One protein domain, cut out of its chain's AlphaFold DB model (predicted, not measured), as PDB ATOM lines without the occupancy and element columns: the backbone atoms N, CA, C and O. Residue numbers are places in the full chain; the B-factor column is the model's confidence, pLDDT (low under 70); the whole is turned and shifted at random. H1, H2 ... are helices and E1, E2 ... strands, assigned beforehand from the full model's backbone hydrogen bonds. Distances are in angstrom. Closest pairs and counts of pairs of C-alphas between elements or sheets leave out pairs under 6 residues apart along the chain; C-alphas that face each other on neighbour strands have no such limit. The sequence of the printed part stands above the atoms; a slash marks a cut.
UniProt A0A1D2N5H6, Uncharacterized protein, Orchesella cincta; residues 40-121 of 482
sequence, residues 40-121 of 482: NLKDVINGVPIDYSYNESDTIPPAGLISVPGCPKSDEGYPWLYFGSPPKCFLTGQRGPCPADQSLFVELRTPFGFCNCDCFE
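What this domain is: This is residues 40 to 121 of the 482 residues of an uncharacterized protein of Orchesella cincta (UniProt A0A1D2N5H6). Little regular structure: two small hairpins, E1-E2 and E3-E4, meet through E1 and E4, with a long loop, residues 45 to 79, to one side and short helix H1 at the edge. The 82 printed residues hold H1, E1, E2, E3, E4 in order, two antiparallel sheets, mostly strand, with 20 residues in named elements. It is compact, radius of gyration of the C-alphas 12.0 A, spans 33 by 29 by 27 A.

How they stand to each other: Start at H1, residues 41 to 44, too short for any O i to N i+4 pair; its one O i to N i+3 pair is within range. In the hairpin of E1, residues 80 to 83, and E2, residues 88 to 91, find N 81 and O 90, 2.9 A apart, within hydrogen-bond range. In that of E3, residues 103 to 106, and E4, residues 113 to 116, find N 105 and O 114, 2.8 A. The closest C-alphas of E1 and E4, Leu 81 and Gly 113, are 5.5 A apart.

Where its parts are: Find C-alpha 41 at (250.948, 301.973, 172.288); H1 runs 5.5 A, E1 9.6 A, E2 10.2 A, E3 10.2 A, and E4 9.5 A to C-alpha 116 at (271.953, 300.890, 169.419).

The domain as a whole: The printed part has no cut; links H1 to E1 and E2 to E3 are long. Residues 41 to 43, 58 to 63 and 118 to 121 have pLDDT under 70.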
ATOM      1  N   ASN A  40     246.960 303.539 170.380       71.06
ATOM      2  CA  ASN A  40     247.327 302.293 171.041       71.06
ATOM      3  C   ASN A  40     248.839 302.037 170.989       71.06
ATOM      4  O   ASN A  40     249.385 301.626 169.968       71.06
ATOM      5  N   LEU A  41     249.508 302.217 172.134       61.62
ATOM      6  CA  LEU A  41     250.948 301.973 172.288       61.62
ATOM      7  C   LEU A  41     251.380 300.536 171.928       61.62
ATOM      8  O   LEU A  41     252.551 300.311 171.637       61.62
ATOM      9  N   LYS A  42     250.474 299.547 171.942       68.19
ATOM     10  CA  LYS A  42     250.831 298.152 171.618       68.19
ATOM     11  C   LYS A  42     251.229 297.957 170.157       68.19
ATOM     12  O   LYS A  42     252.014 297.056 169.864       68.19
ATOM     13  N   ASP A  43     250.736 298.807 169.262       64.50
ATOM     14  CA  ASP A  43     251.051 298.725 167.835       64.50
ATOM     15  C   ASP A  43     252.466 299.245 167.526       64.50
ATOM     16  O   ASP A  43     253.039 298.905 166.493       64.50
ATOM     17  N   VAL A  44     253.082 299.986 168.459       74.25
ATOM     18  CA  VAL A  44     254.420 300.576 168.287       74.25
ATOM     19  C   VAL A  44     255.520 299.508 168.240       74.25
ATOM     20  O   VAL A  44     256.508 299.665 167.527       74.25
ATOM     21  N   ILE A  45     255.331 298.371 168.923       80.88
ATOM     22  CA  ILE A  45     256.325 297.284 168.960       80.88
ATOM     23  C   ILE A  45     256.396 296.534 167.618       80.88
ATOM     24  O   ILE A  45     257.470 296.113 167.199       80.88
ATOM     25  N   ASN A  46     255.271 296.377 166.911       89.69
ATOM     26  CA  ASN A  46     255.209 295.600 165.661       89.69
ATOM     27  C   ASN A  46     255.484 296.428 164.394       89.69
ATOM     28  O   ASN A  46     255.554 295.867 163.287       89.69
ATOM     29  N   GLY A  47     255.626 297.742 164.568       89.94
ATOM     30  CA  GLY A  47     255.776 298.716 163.501       89.94
ATOM     31  C   GLY A  47     254.461 299.006 162.788       89.94
ATOM     32  O   GLY A  47     253.586 298.148 162.644       89.94
ATOM     33  N   VAL A  48     254.344 300.231 162.298       93.69
ATOM     34  CA  VAL A  48     253.180 300.711 161.551       93.69
ATOM     35  C   VAL A  48     253.461 300.541 160.054       93.69
ATOM     36  O   VAL A  48     254.568 300.849 159.606       93.69
ATOM     37  N   PRO A  49     252.518 300.021 159.248       93.19
ATOM     38  CA  PRO A  49     252.705 299.944 157.803       93.19
ATOM     39  C   PRO A  49     252.838 301.346 157.199       93.19
ATOM     40  O   PRO A  49     252.126 302.265 157.606       93.19
ATOM     41  N   ILE A  50     253.725 301.482 156.213       92.88
ATOM     42  CA  ILE A  50     253.959 302.747 155.511       92.88
ATOM     43  C   ILE A  50     252.712 303.117 154.705       92.88
ATOM     44  O   ILE A  50     252.176 302.299 153.956       92.88
ATOM     45  N   ASP A  51     252.273 304.361 154.846       91.69
ATOM     46  CA  ASP A  51     251.169 304.948 154.099       91.69
ATOM     47  C   ASP A  51     251.666 306.159 153.309       91.69
ATOM     48  O   ASP A  51     251.615 307.286 153.785       91.69
ATOM     49  N   TYR A  52     252.133 305.941 152.079       87.81
ATOM     50  CA  TYR A  52     252.684 307.004 151.224       87.81
ATOM     51  C   TYR A  52     251.695 308.128 150.870       87.81
ATOM     52  O   TYR A  52     252.102 309.119 150.269       87.81
ATOM     53  N   SER A  53     250.408 308.000 151.218       84.44
ATOM     54  CA  SER A  53     249.457 309.112 151.096       84.44
ATOM     55  C   SER A  53     249.637 310.172 152.189       84.44
ATOM     56  O   SER A  53     249.128 311.285 152.060       84.44
ATOM     57  N   TYR A  54     250.374 309.839 153.251       84.00
ATOM     58  CA  TYR A  54     250.645 310.709 154.378       84.00
ATOM     59  C   TYR A  54     252.008 311.392 154.246       84.00
ATOM     60  O   TYR A  54     253.038 310.738 154.084       84.00
ATOM     61  N   ASN A  55     252.022 312.715 154.375       78.69
ATOM     62  CA  ASN A  55     253.243 313.492 154.515       78.69
ATOM     63  C   ASN A  55     253.077 314.416 155.722       78.69
ATOM     64  O   ASN A  55     252.101 315.170 155.791       78.69
ATOM     65  N   GLU A  56     253.986 314.325 156.692       80.12
ATOM     66  CA  GLU A  56     254.027 315.267 157.808       80.12
ATOM     67  C   GLU A  56     254.301 316.660 157.220       80.12
ATOM     68  O   GLU A  56     255.234 316.839 156.445       80.12
ATOM     69  N   SER A  57     253.420 317.629 157.484       74.75
ATOM     70  CA  SER A  57     253.575 318.981 156.942       74.75
ATOM     71  C   SER A  57     254.822 319.640 157.526       74.75
ATOM     72  O   SER A  57     254.990 319.604 158.744       74.75
ATOM     73  N   ASP A  58     255.609 320.319 156.685       64.12
ATOM     74  CA  ASP A  58     256.886 320.993 157.004       64.12
ATOM     75  C   ASP A  58     256.788 322.153 158.021       64.12
ATOM     76  O   ASP A  58     257.669 323.005 158.108       64.12
ATOM     77  N   THR A  59     255.724 322.235 158.819       68.19
ATOM     78  CA  THR A  59     255.688 323.096 160.001       68.19
ATOM     79  C   THR A  59     256.598 322.486 161.065       68.19
ATOM     80  O   THR A  59     256.130 321.832 161.995       68.19
ATOM     81  N   ILE A  60     257.905 322.656 160.859       56.78
ATOM     82  CA  ILE A  60     258.995 322.178 161.705       56.78
ATOM     83  C   ILE A  60     258.755 322.700 163.131       56.78
ATOM     84  O   ILE A  60     258.784 323.918 163.343       56.78
ATOM     85  N   PRO A  61     258.508 321.831 164.130       58.72
ATOM     86  CA  PRO A  61     258.601 322.258 165.514       58.72
ATOM     87  C   PRO A  61     260.042 322.728 165.767       58.72
ATOM     88  O   PRO A  61     260.965 322.079 165.275       58.72
ATOM     89  N   PRO A  62     260.267 323.808 166.536       54.25
ATOM     90  CA  PRO A  62     261.525 324.572 166.575       54.25
ATOM     91  C   PRO A  62     262.812 323.808 166.969       54.25
ATOM     92  O   PRO A  62     263.881 324.408 166.983       54.25
ATOM     93  N   ALA A  63     262.742 322.505 167.254       60.59
ATOM     94  CA  ALA A  63     263.897 321.637 167.489       60.59
ATOM     95  C   ALA A  63     263.652 320.145 167.140       60.59
ATOM     96  O   ALA A  63     264.451 319.290 167.518       60.59
ATOM     97  N   GLY A  64     262.541 319.801 166.473       72.12
ATOM     98  CA  GLY A  64     262.126 318.406 166.270       72.12
ATOM     99  C   GLY A  64     262.625 317.806 164.956       72.12
ATOM    100  O   GLY A  64     262.616 318.470 163.921       72.12
ATOM    101  N   LEU A  65     263.027 316.533 164.978       84.19
ATOM    102  CA  LEU A  65     263.263 315.768 163.751       84.19
ATOM    103  C   LEU A  65     261.913 315.357 163.138       84.19
ATOM    104  O   LEU A  65     261.002 314.946 163.857       84.19
ATOM    105  N   ILE A  66     261.795 315.459 161.814       90.50
ATOM    106  CA  ILE A  66     260.582 315.098 161.063       90.50
ATOM    107  C   ILE A  66     260.572 313.587 160.814       90.50
ATOM    108  O   ILE A  66     261.621 312.988 160.557       90.50
ATOM    109  N   SER A  67     259.396 312.965 160.878       93.81
ATOM    110  CA  SER A  67     259.238 311.555 160.524       93.81
ATOM    111  C   SER A  67     259.423 311.329 159.029       93.81
ATOM    112  O   SER A  67     259.145 312.198 158.203       93.81
ATOM    113  N   VAL A  68     259.880 310.139 158.647       93.25
ATOM    114  CA  VAL A  68     260.064 309.819 157.228       93.25
ATOM    115  C   VAL A  68     258.716 309.750 156.492       93.25
ATOM    116  O   VAL A  68     257.702 309.398 157.105       93.25
ATOM    117  N   PRO A  69     258.668 310.056 155.179       94.06
ATOM    118  CA  PRO A  69     257.415 310.114 154.430       94.06
ATOM    119  C   PRO A  69     256.558 308.850 154.569       94.06
ATOM    120  O   PRO A  69     257.044 307.722 154.539       94.06
ATOM    121  N   GLY A  70     255.253 309.018 154.721       93.31
ATOM    122  CA  GLY A  70     254.317 307.915 154.911       93.31
ATOM    123  C   GLY A  70     254.357 307.216 156.271       93.31
ATOM    124  O   GLY A  70     253.589 306.275 156.485       93.31
ATOM    125  N   CYS A  71     255.197 307.667 157.201       95.06
ATOM    126  CA  CYS A  71     255.087 307.312 158.610       95.06
ATOM    127  C   CYS A  71     254.250 308.342 159.382       95.06
ATOM    128  O   CYS A  71     254.090 309.463 158.908       95.06
ATOM    129  N   PRO A  72     253.689 307.981 160.551       94.25
ATOM    130  CA  PRO A  72     252.938 308.918 161.389       94.25
ATOM    131  C   PRO A  72     253.753 310.170 161.748       94.25
ATOM    132  O   PRO A  72     254.980 310.137 161.710       94.25
ATOM    133  N   LYS A  73     253.063 311.251 162.141       91.88
ATOM    134  CA  LYS A  73     253.683 312.459 162.715       91.88
ATOM    135  C   LYS A  73     254.611 312.104 163.877       91.88
ATOM    136  O   LYS A  73     254.342 311.157 164.625       91.88
ATOM    137  N   SER A  74     255.666 312.898 164.026       90.62
ATOM    138  CA  SER A  74     256.571 312.821 165.173       90.62
ATOM    139  C   SER A  74     255.790 312.888 166.494       90.62
ATOM    140  O   SER A  74     254.790 313.600 166.606       90.62
ATOM    141  N   ASP A  75     256.226 312.117 167.491       88.69
ATOM    142  CA  ASP A  75     255.591 312.059 168.813       88.69
ATOM    143  C   ASP A  75     256.586 312.515 169.879       88.69
ATOM    144  O   ASP A  75     257.696 311.998 169.956       88.69
ATOM    145  N   GLU A  76     256.226 313.534 170.661       88.81
ATOM    146  CA  GLU A  76     257.100 314.158 171.674       88.81
ATOM    147  C   GLU A  76     258.518 314.537 171.173       88.81
ATOM    148  O   GLU A  76     259.484 314.529 171.937       88.81
ATOM    149  N   GLY A  77     258.651 314.887 169.886       87.12
ATOM    150  CA  GLY A  77     259.932 315.229 169.250       87.12
ATOM    151  C   GLY A  77     260.725 314.032 168.711       87.12
ATOM    152  O   GLY A  77     261.809 314.226 168.159       87.12
ATOM    153  N   TYR A  78     260.191 312.814 168.828       89.25
ATOM    154  CA  TYR A  78     260.776 311.602 168.265       89.25
ATOM    155  C   TYR A  78     260.187 311.323 166.874       89.25
ATOM    156  O   TYR A  78     258.971 311.146 166.744       89.25
ATOM    157  N   PRO A  79     261.014 311.271 165.816       94.25
ATOM    158  CA  PRO A  79     260.551 310.929 164.478       94.25
ATOM    159  C   PRO A  79     260.292 309.428 164.350       94.25
ATOM    160  O   PRO A  79     260.916 308.604 165.034       94.25
ATOM    161  N   TRP A  80     259.419 309.067 163.414       95.44
ATOM    162  CA  TRP A  80     259.284 307.699 162.920       95.44
ATOM    163  C   TRP A  80     260.262 307.440 161.770       95.44
ATOM    164  O   TRP A  80     260.421 308.288 160.893       95.44
ATOM    165  N   LEU A  81     260.883 306.259 161.750       96.06
ATOM    166  CA  LEU A  81     261.850 305.829 160.731       96.06
ATOM    167  C   LEU A  81     261.454 304.496 160.103       96.06
ATOM    168  O   LEU A  81     260.716 303.711 160.706       96.06
ATOM    169  N   TYR A  82     262.001 304.201 158.923       95.94
ATOM    170  CA  TYR A  82     261.881 302.881 158.319       95.94
ATOM    171  C   TYR A  82     262.827 301.873 158.982       95.94
ATOM    172  O   TYR A  82     263.999 302.159 159.226       95.94
ATOM    173  N   PHE A  83     262.342 300.654 159.213       94.38
ATOM    174  CA  PHE A  83     263.175 299.530 159.633       94.38
ATOM    175  C   PHE A  83     262.646 298.198 159.085       94.38
ATOM    176  O   PHE A  83     261.433 297.993 158.982       94.38
ATOM    177  N   GLY A  84     263.562 297.276 158.782       90.56
ATOM    178  CA  GLY A  84     263.256 295.917 158.328       90.56
ATOM    179  C   GLY A  84     262.978 295.783 156.825       90.56
ATOM    180  O   GLY A  84     263.045 296.742 156.060       90.56
ATOM    181  N   SER A  85     262.681 294.550 156.404       91.12
ATOM    182  CA  SER A  85     262.300 294.196 155.031       91.12
ATOM    183  C   SER A  85     261.133 293.189 155.074       91.12
ATOM    184  O   SER A  85     261.345 292.054 155.509       91.12
ATOM    185  N   PRO A  86     259.897 293.577 154.692       92.12
ATOM    186  CA  PRO A  86     259.516 294.885 154.152       92.12
ATOM    187  C   PRO A  86     259.622 296.010 155.201       92.12
ATOM    188  O   PRO A  86     259.457 295.740 156.395       92.12
ATOM    189  N   PRO A  87     259.887 297.259 154.773       94.31
ATOM    190  CA  PRO A  87     260.071 298.367 155.695       94.31
ATOM    191  C   PRO A  87     258.755 298.721 156.391       94.31
ATOM    192  O   PRO A  87     257.687 298.774 155.776       94.31
ATOM    193  N   LYS A  88     258.847 298.973 157.694       96.38
ATOM    194  CA  LYS A  88     257.762 299.502 158.525       96.38
ATOM    195  C   LYS A  88     258.244 300.729 159.287       96.38
ATOM    196  O   LYS A  88     259.443 300.899 159.483       96.38
ATOM    197  N   CYS A  89     257.300 301.545 159.728       96.81
ATOM    198  CA  CYS A  89     257.544 302.725 160.539       96.81
ATOM    199  C   CYS A  89     257.687 302.349 162.014       96.81
ATOM    200  O   CYS A  89     256.799 301.702 162.576       96.81
ATOM    201  N   PHE A  90     258.753 302.816 162.653       95.94
ATOM    202  CA  PHE A  90     258.976 302.665 164.088       95.94
ATOM    203  C   PHE A  90     259.399 303.995 164.708       95.94
ATOM    204  O   PHE A  90     260.156 304.748 164.098       95.94
ATOM    205  N   LEU A  91     258.903 304.273 165.912       94.94
ATOM    206  CA  LEU A  91     259.212 305.489 166.656       94.94
ATOM    207  C   LEU A  91     260.609 305.392 167.279       94.94
ATOM    208  O   LEU A  91     260.948 304.389 167.910       94.94
ATOM    209  N   THR A  92     261.418 306.429 167.095       93.00
ATOM    210  CA  THR A  92     262.770 306.503 167.667       93.00
ATOM    211  C   THR A  92     262.754 306.660 169.182       93.00
ATOM    212  O   THR A  92     261.747 307.032 169.778       93.00
ATOM    213  N   GLY A  93     263.863 306.302 169.830       88.75
ATOM    214  CA  GLY A  93     263.978 306.302 171.291       88.75
ATOM    215  C   GLY A  93     263.209 305.167 171.979       88.75
ATOM    216  O   GLY A  93     263.396 304.938 173.170       88.75
ATOM    217  N   GLN A  94     262.383 304.418 171.243       90.06
ATOM    218  CA  GLN A  94     261.761 303.187 171.719       90.06
ATOM    219  C   GLN A  94     262.527 301.957 171.233       90.06
ATOM    220  O   GLN A  94     263.280 302.009 170.261       90.06
ATOM    221  N   ARG A  95     262.272 300.810 171.872       91.00
ATOM    222  CA  ARG A  95     262.815 299.520 171.432       91.00
ATOM    223  C   ARG A  95     262.429 299.193 169.987       91.00
ATOM    224  O   ARG A  95     263.270 298.756 169.212       91.00
ATOM    225  N   GLY A  96     261.153 299.369 169.638       90.06
ATOM    226  CA  GLY A  96     260.630 299.031 168.314       90.06
ATOM    227  C   GLY A  96     261.039 297.612 167.865       90.06
ATOM    228  O   GLY A  96     260.777 296.656 168.600       90.06
ATOM    229  N   PRO A  97     261.697 297.460 166.700       92.25
ATOM    230  CA  PRO A  97     262.116 296.168 166.155       92.25
ATOM    231  C   PRO A  97     263.446 295.666 166.733       92.25
ATOM    232  O   PRO A  97     263.916 294.596 166.343       92.25
ATOM    233  N   CYS A  98     264.081 296.436 167.614       92.19
ATOM    234  CA  CYS A  98     265.396 296.112 168.123       92.19
ATOM    235  C   CYS A  98     265.358 294.924 169.108       92.19
ATOM    236  O   CYS A  98     264.338 294.681 169.781       92.19
ATOM    237  N   PRO A  99     266.470 294.167 169.204       88.12
ATOM    238  CA  PRO A  99     266.699 293.166 170.238       88.12
ATOM    239  C   PRO A  99     266.348 293.644 171.649       88.12
ATOM    240  O   PRO A  99     266.153 294.833 171.917       88.12
ATOM    241  N   ALA A 100     266.245 292.687 172.575       82.12
ATOM    242  CA  ALA A 100     266.182 293.049 173.981       82.12
ATOM    243  C   ALA A 100     267.408 293.904 174.323       82.12
ATOM    244  O   ALA A 100     268.501 293.683 173.810       82.12
ATOM    245  N   ASP A 101     267.192 294.904 175.158       82.81
ATOM    246  CA  ASP A 101     268.224 295.841 175.564       82.81
ATOM    247  C   ASP A 101     268.781 296.754 174.442       82.81
ATOM    248  O   ASP A 101     269.912 297.211 174.530       82.81
ATOM    249  N   GLN A 102     268.003 297.068 173.398       86.50
ATOM    250  CA  GLN A 102     268.365 298.085 172.399       86.50
ATOM    251  C   GLN A 102     267.206 299.038 172.104       86.50
ATOM    252  O   GLN A 102     266.036 298.661 172.211       86.50
ATOM    253  N   SER A 103     267.550 300.250 171.677       90.31
ATOM    254  CA  SER A 103     266.605 301.267 171.211       90.31
ATOM    255  C   SER A 103     266.902 301.647 169.765       90.31
ATOM    256  O   SER A 103     268.035 301.537 169.293       90.31
ATOM    257  N   LEU A 104     265.865 302.069 169.047       93.25
ATOM    258  CA  LEU A 104     265.963 302.512 167.666       93.25
ATOM    259  C   LEU A 104     266.381 303.986 167.608       93.25
ATOM    260  O   LEU A 104     265.711 304.854 168.172       93.25
ATOM    261  N   PHE A 105     267.452 304.270 166.875       92.12
ATOM    262  CA  PHE A 105     268.011 305.605 166.683       92.12
ATOM    263  C   PHE A 105     267.971 306.036 165.221       92.12
ATOM    264  O   PHE A 105     267.902 305.210 164.313       92.12
ATOM    265  N   VAL A 106     268.028 307.352 165.012       90.75
ATOM    266  CA  VAL A 106     268.094 307.984 163.690       90.75
ATOM    267  C   VAL A 106     269.487 307.838 163.113       90.75
ATOM    268  O   VAL A 106     270.447 308.364 163.675       90.75
ATOM    269  N   GLU A 107     269.596 307.186 161.960       88.12
ATOM    270  CA  GLU A 107     270.800 307.267 161.149       88.12
ATOM    271  C   GLU A 107     270.791 308.597 160.382       88.12
ATOM    272  O   GLU A 107     269.895 308.899 159.592       88.12
ATOM    273  N   LEU A 108     271.777 309.455 160.654       81.56
ATOM    274  CA  LEU A 108     271.818 310.784 160.053       81.56
ATOM    275  C   LEU A 108     271.884 310.681 158.524       81.56
ATOM    276  O   LEU A 108     272.766 310.027 157.974       81.56
ATOM    277  N   ARG A 109     271.007 311.434 157.846       82.06
ATOM    278  CA  ARG A 109     270.879 311.498 156.375       82.06
ATOM    279  C   ARG A 109     270.319 310.235 155.715       82.06
ATOM    280  O   ARG A 109     270.369 310.144 154.489       82.06
ATOM    281  N   THR A 110     269.758 309.300 156.475       89.75
ATOM    282  CA  THR A 110     268.999 308.181 155.910       89.75
ATOM    283  C   THR A 110     267.580 308.187 156.486       89.75
ATOM    284  O   THR A 110     267.347 308.724 157.569       89.75
ATOM    285  N   PRO A 111     266.589 307.639 155.764       91.94
ATOM    286  CA  PRO A 111     265.251 307.448 156.312       91.94
ATOM    287  C   PRO A 111     265.157 306.178 157.179       91.94
ATOM    288  O   PRO A 111     264.058 305.753 157.542       91.94
ATOM    289  N   PHE A 112     266.285 305.525 157.461       93.69
ATOM    290  CA  PHE A 112     266.330 304.264 158.181       93.69
ATOM    291  C   PHE A 112     266.806 304.480 159.612       93.69
ATOM    292  O   PHE A 112     267.616 305.356 159.911       93.69
ATOM    293  N   GLY A 113     266.255 303.680 160.519       91.56
ATOM    294  CA  GLY A 113     266.764 303.605 161.878       91.56
ATOM    295  C   GLY A 113     267.814 302.511 162.022       91.56
ATOM    296  O   GLY A 113     267.802 301.522 161.289       91.56
ATOM    297  N   PHE A 114     268.679 302.655 163.017       92.44
ATOM    298  CA  PHE A 114     269.584 301.596 163.455       92.44
ATOM    299  C   PHE A 114     269.374 301.314 164.941       92.44
ATOM    300  O   PHE A 114     268.968 302.189 165.705       92.44
ATOM    301  N   CYS A 115     269.617 300.074 165.354       91.50
ATOM    302  CA  CYS A 115     269.492 299.689 166.751       91.50
ATOM    303  C   CYS A 115     270.817 299.916 167.474       91.50
ATOM    304  O   CYS A 115     271.860 299.455 167.008       91.50
ATOM    305  N   ASN A 116     270.774 300.613 168.606       86.62
ATOM    306  CA  ASN A 116     271.953 300.890 169.419       86.62
ATOM    307  C   ASN A 116     271.659 300.654 170.909       86.62
ATOM    308  O   ASN A 116     270.510 300.678 171.354       86.62
ATOM    309  N   CYS A 117     272.725 300.402 171.661       79.12
ATOM    310  CA  CYS A 117     272.731 300.168 173.100       79.12
ATOM    311  C   CYS A 117     272.690 301.449 173.938       79.12
ATOM    312  O   CYS A 117     272.658 301.364 175.167       79.12
ATOM    313  N   ASP A 118     272.749 302.624 173.315       67.12
ATOM    314  CA  ASP A 118     272.722 303.870 174.063       67.12
ATOM    315  C   ASP A 118     271.339 304.037 174.724       67.12
ATOM    316  O   ASP A 118     270.299 303.920 174.083       67.12
ATOM    317  N   CYS A 119     271.349 304.311 176.031       62.00
ATOM    318  CA  CYS A 119     270.206 304.718 176.863       62.00
ATOM    319  C   CYS A 119     269.293 303.605 177.425       62.00
ATOM    320  O   CYS A 119     268.093 303.548 177.154       62.00
ATOM    321  N   PHE A 120     269.840 302.813 178.357       53.53
ATOM    322  CA  PHE A 120     269.055 302.199 179.438       53.53
ATOM    323  C   PHE A 120     268.998 303.141 180.638       53.53
ATOM    324  O   PHE A 120     269.825 303.041 181.543       53.53
ATOM    325  N   GLU A 121     267.996 304.018 180.708       49.56
ATOM    326  CA  GLU A 121     267.562 304.480 182.026       49.56
ATOM    327  C   GLU A 121     266.745 303.361 182.672       49.56
ATOM    328  O   GLU A 121     265.554 303.161 182.430       49.56
TER     329      GLU A 121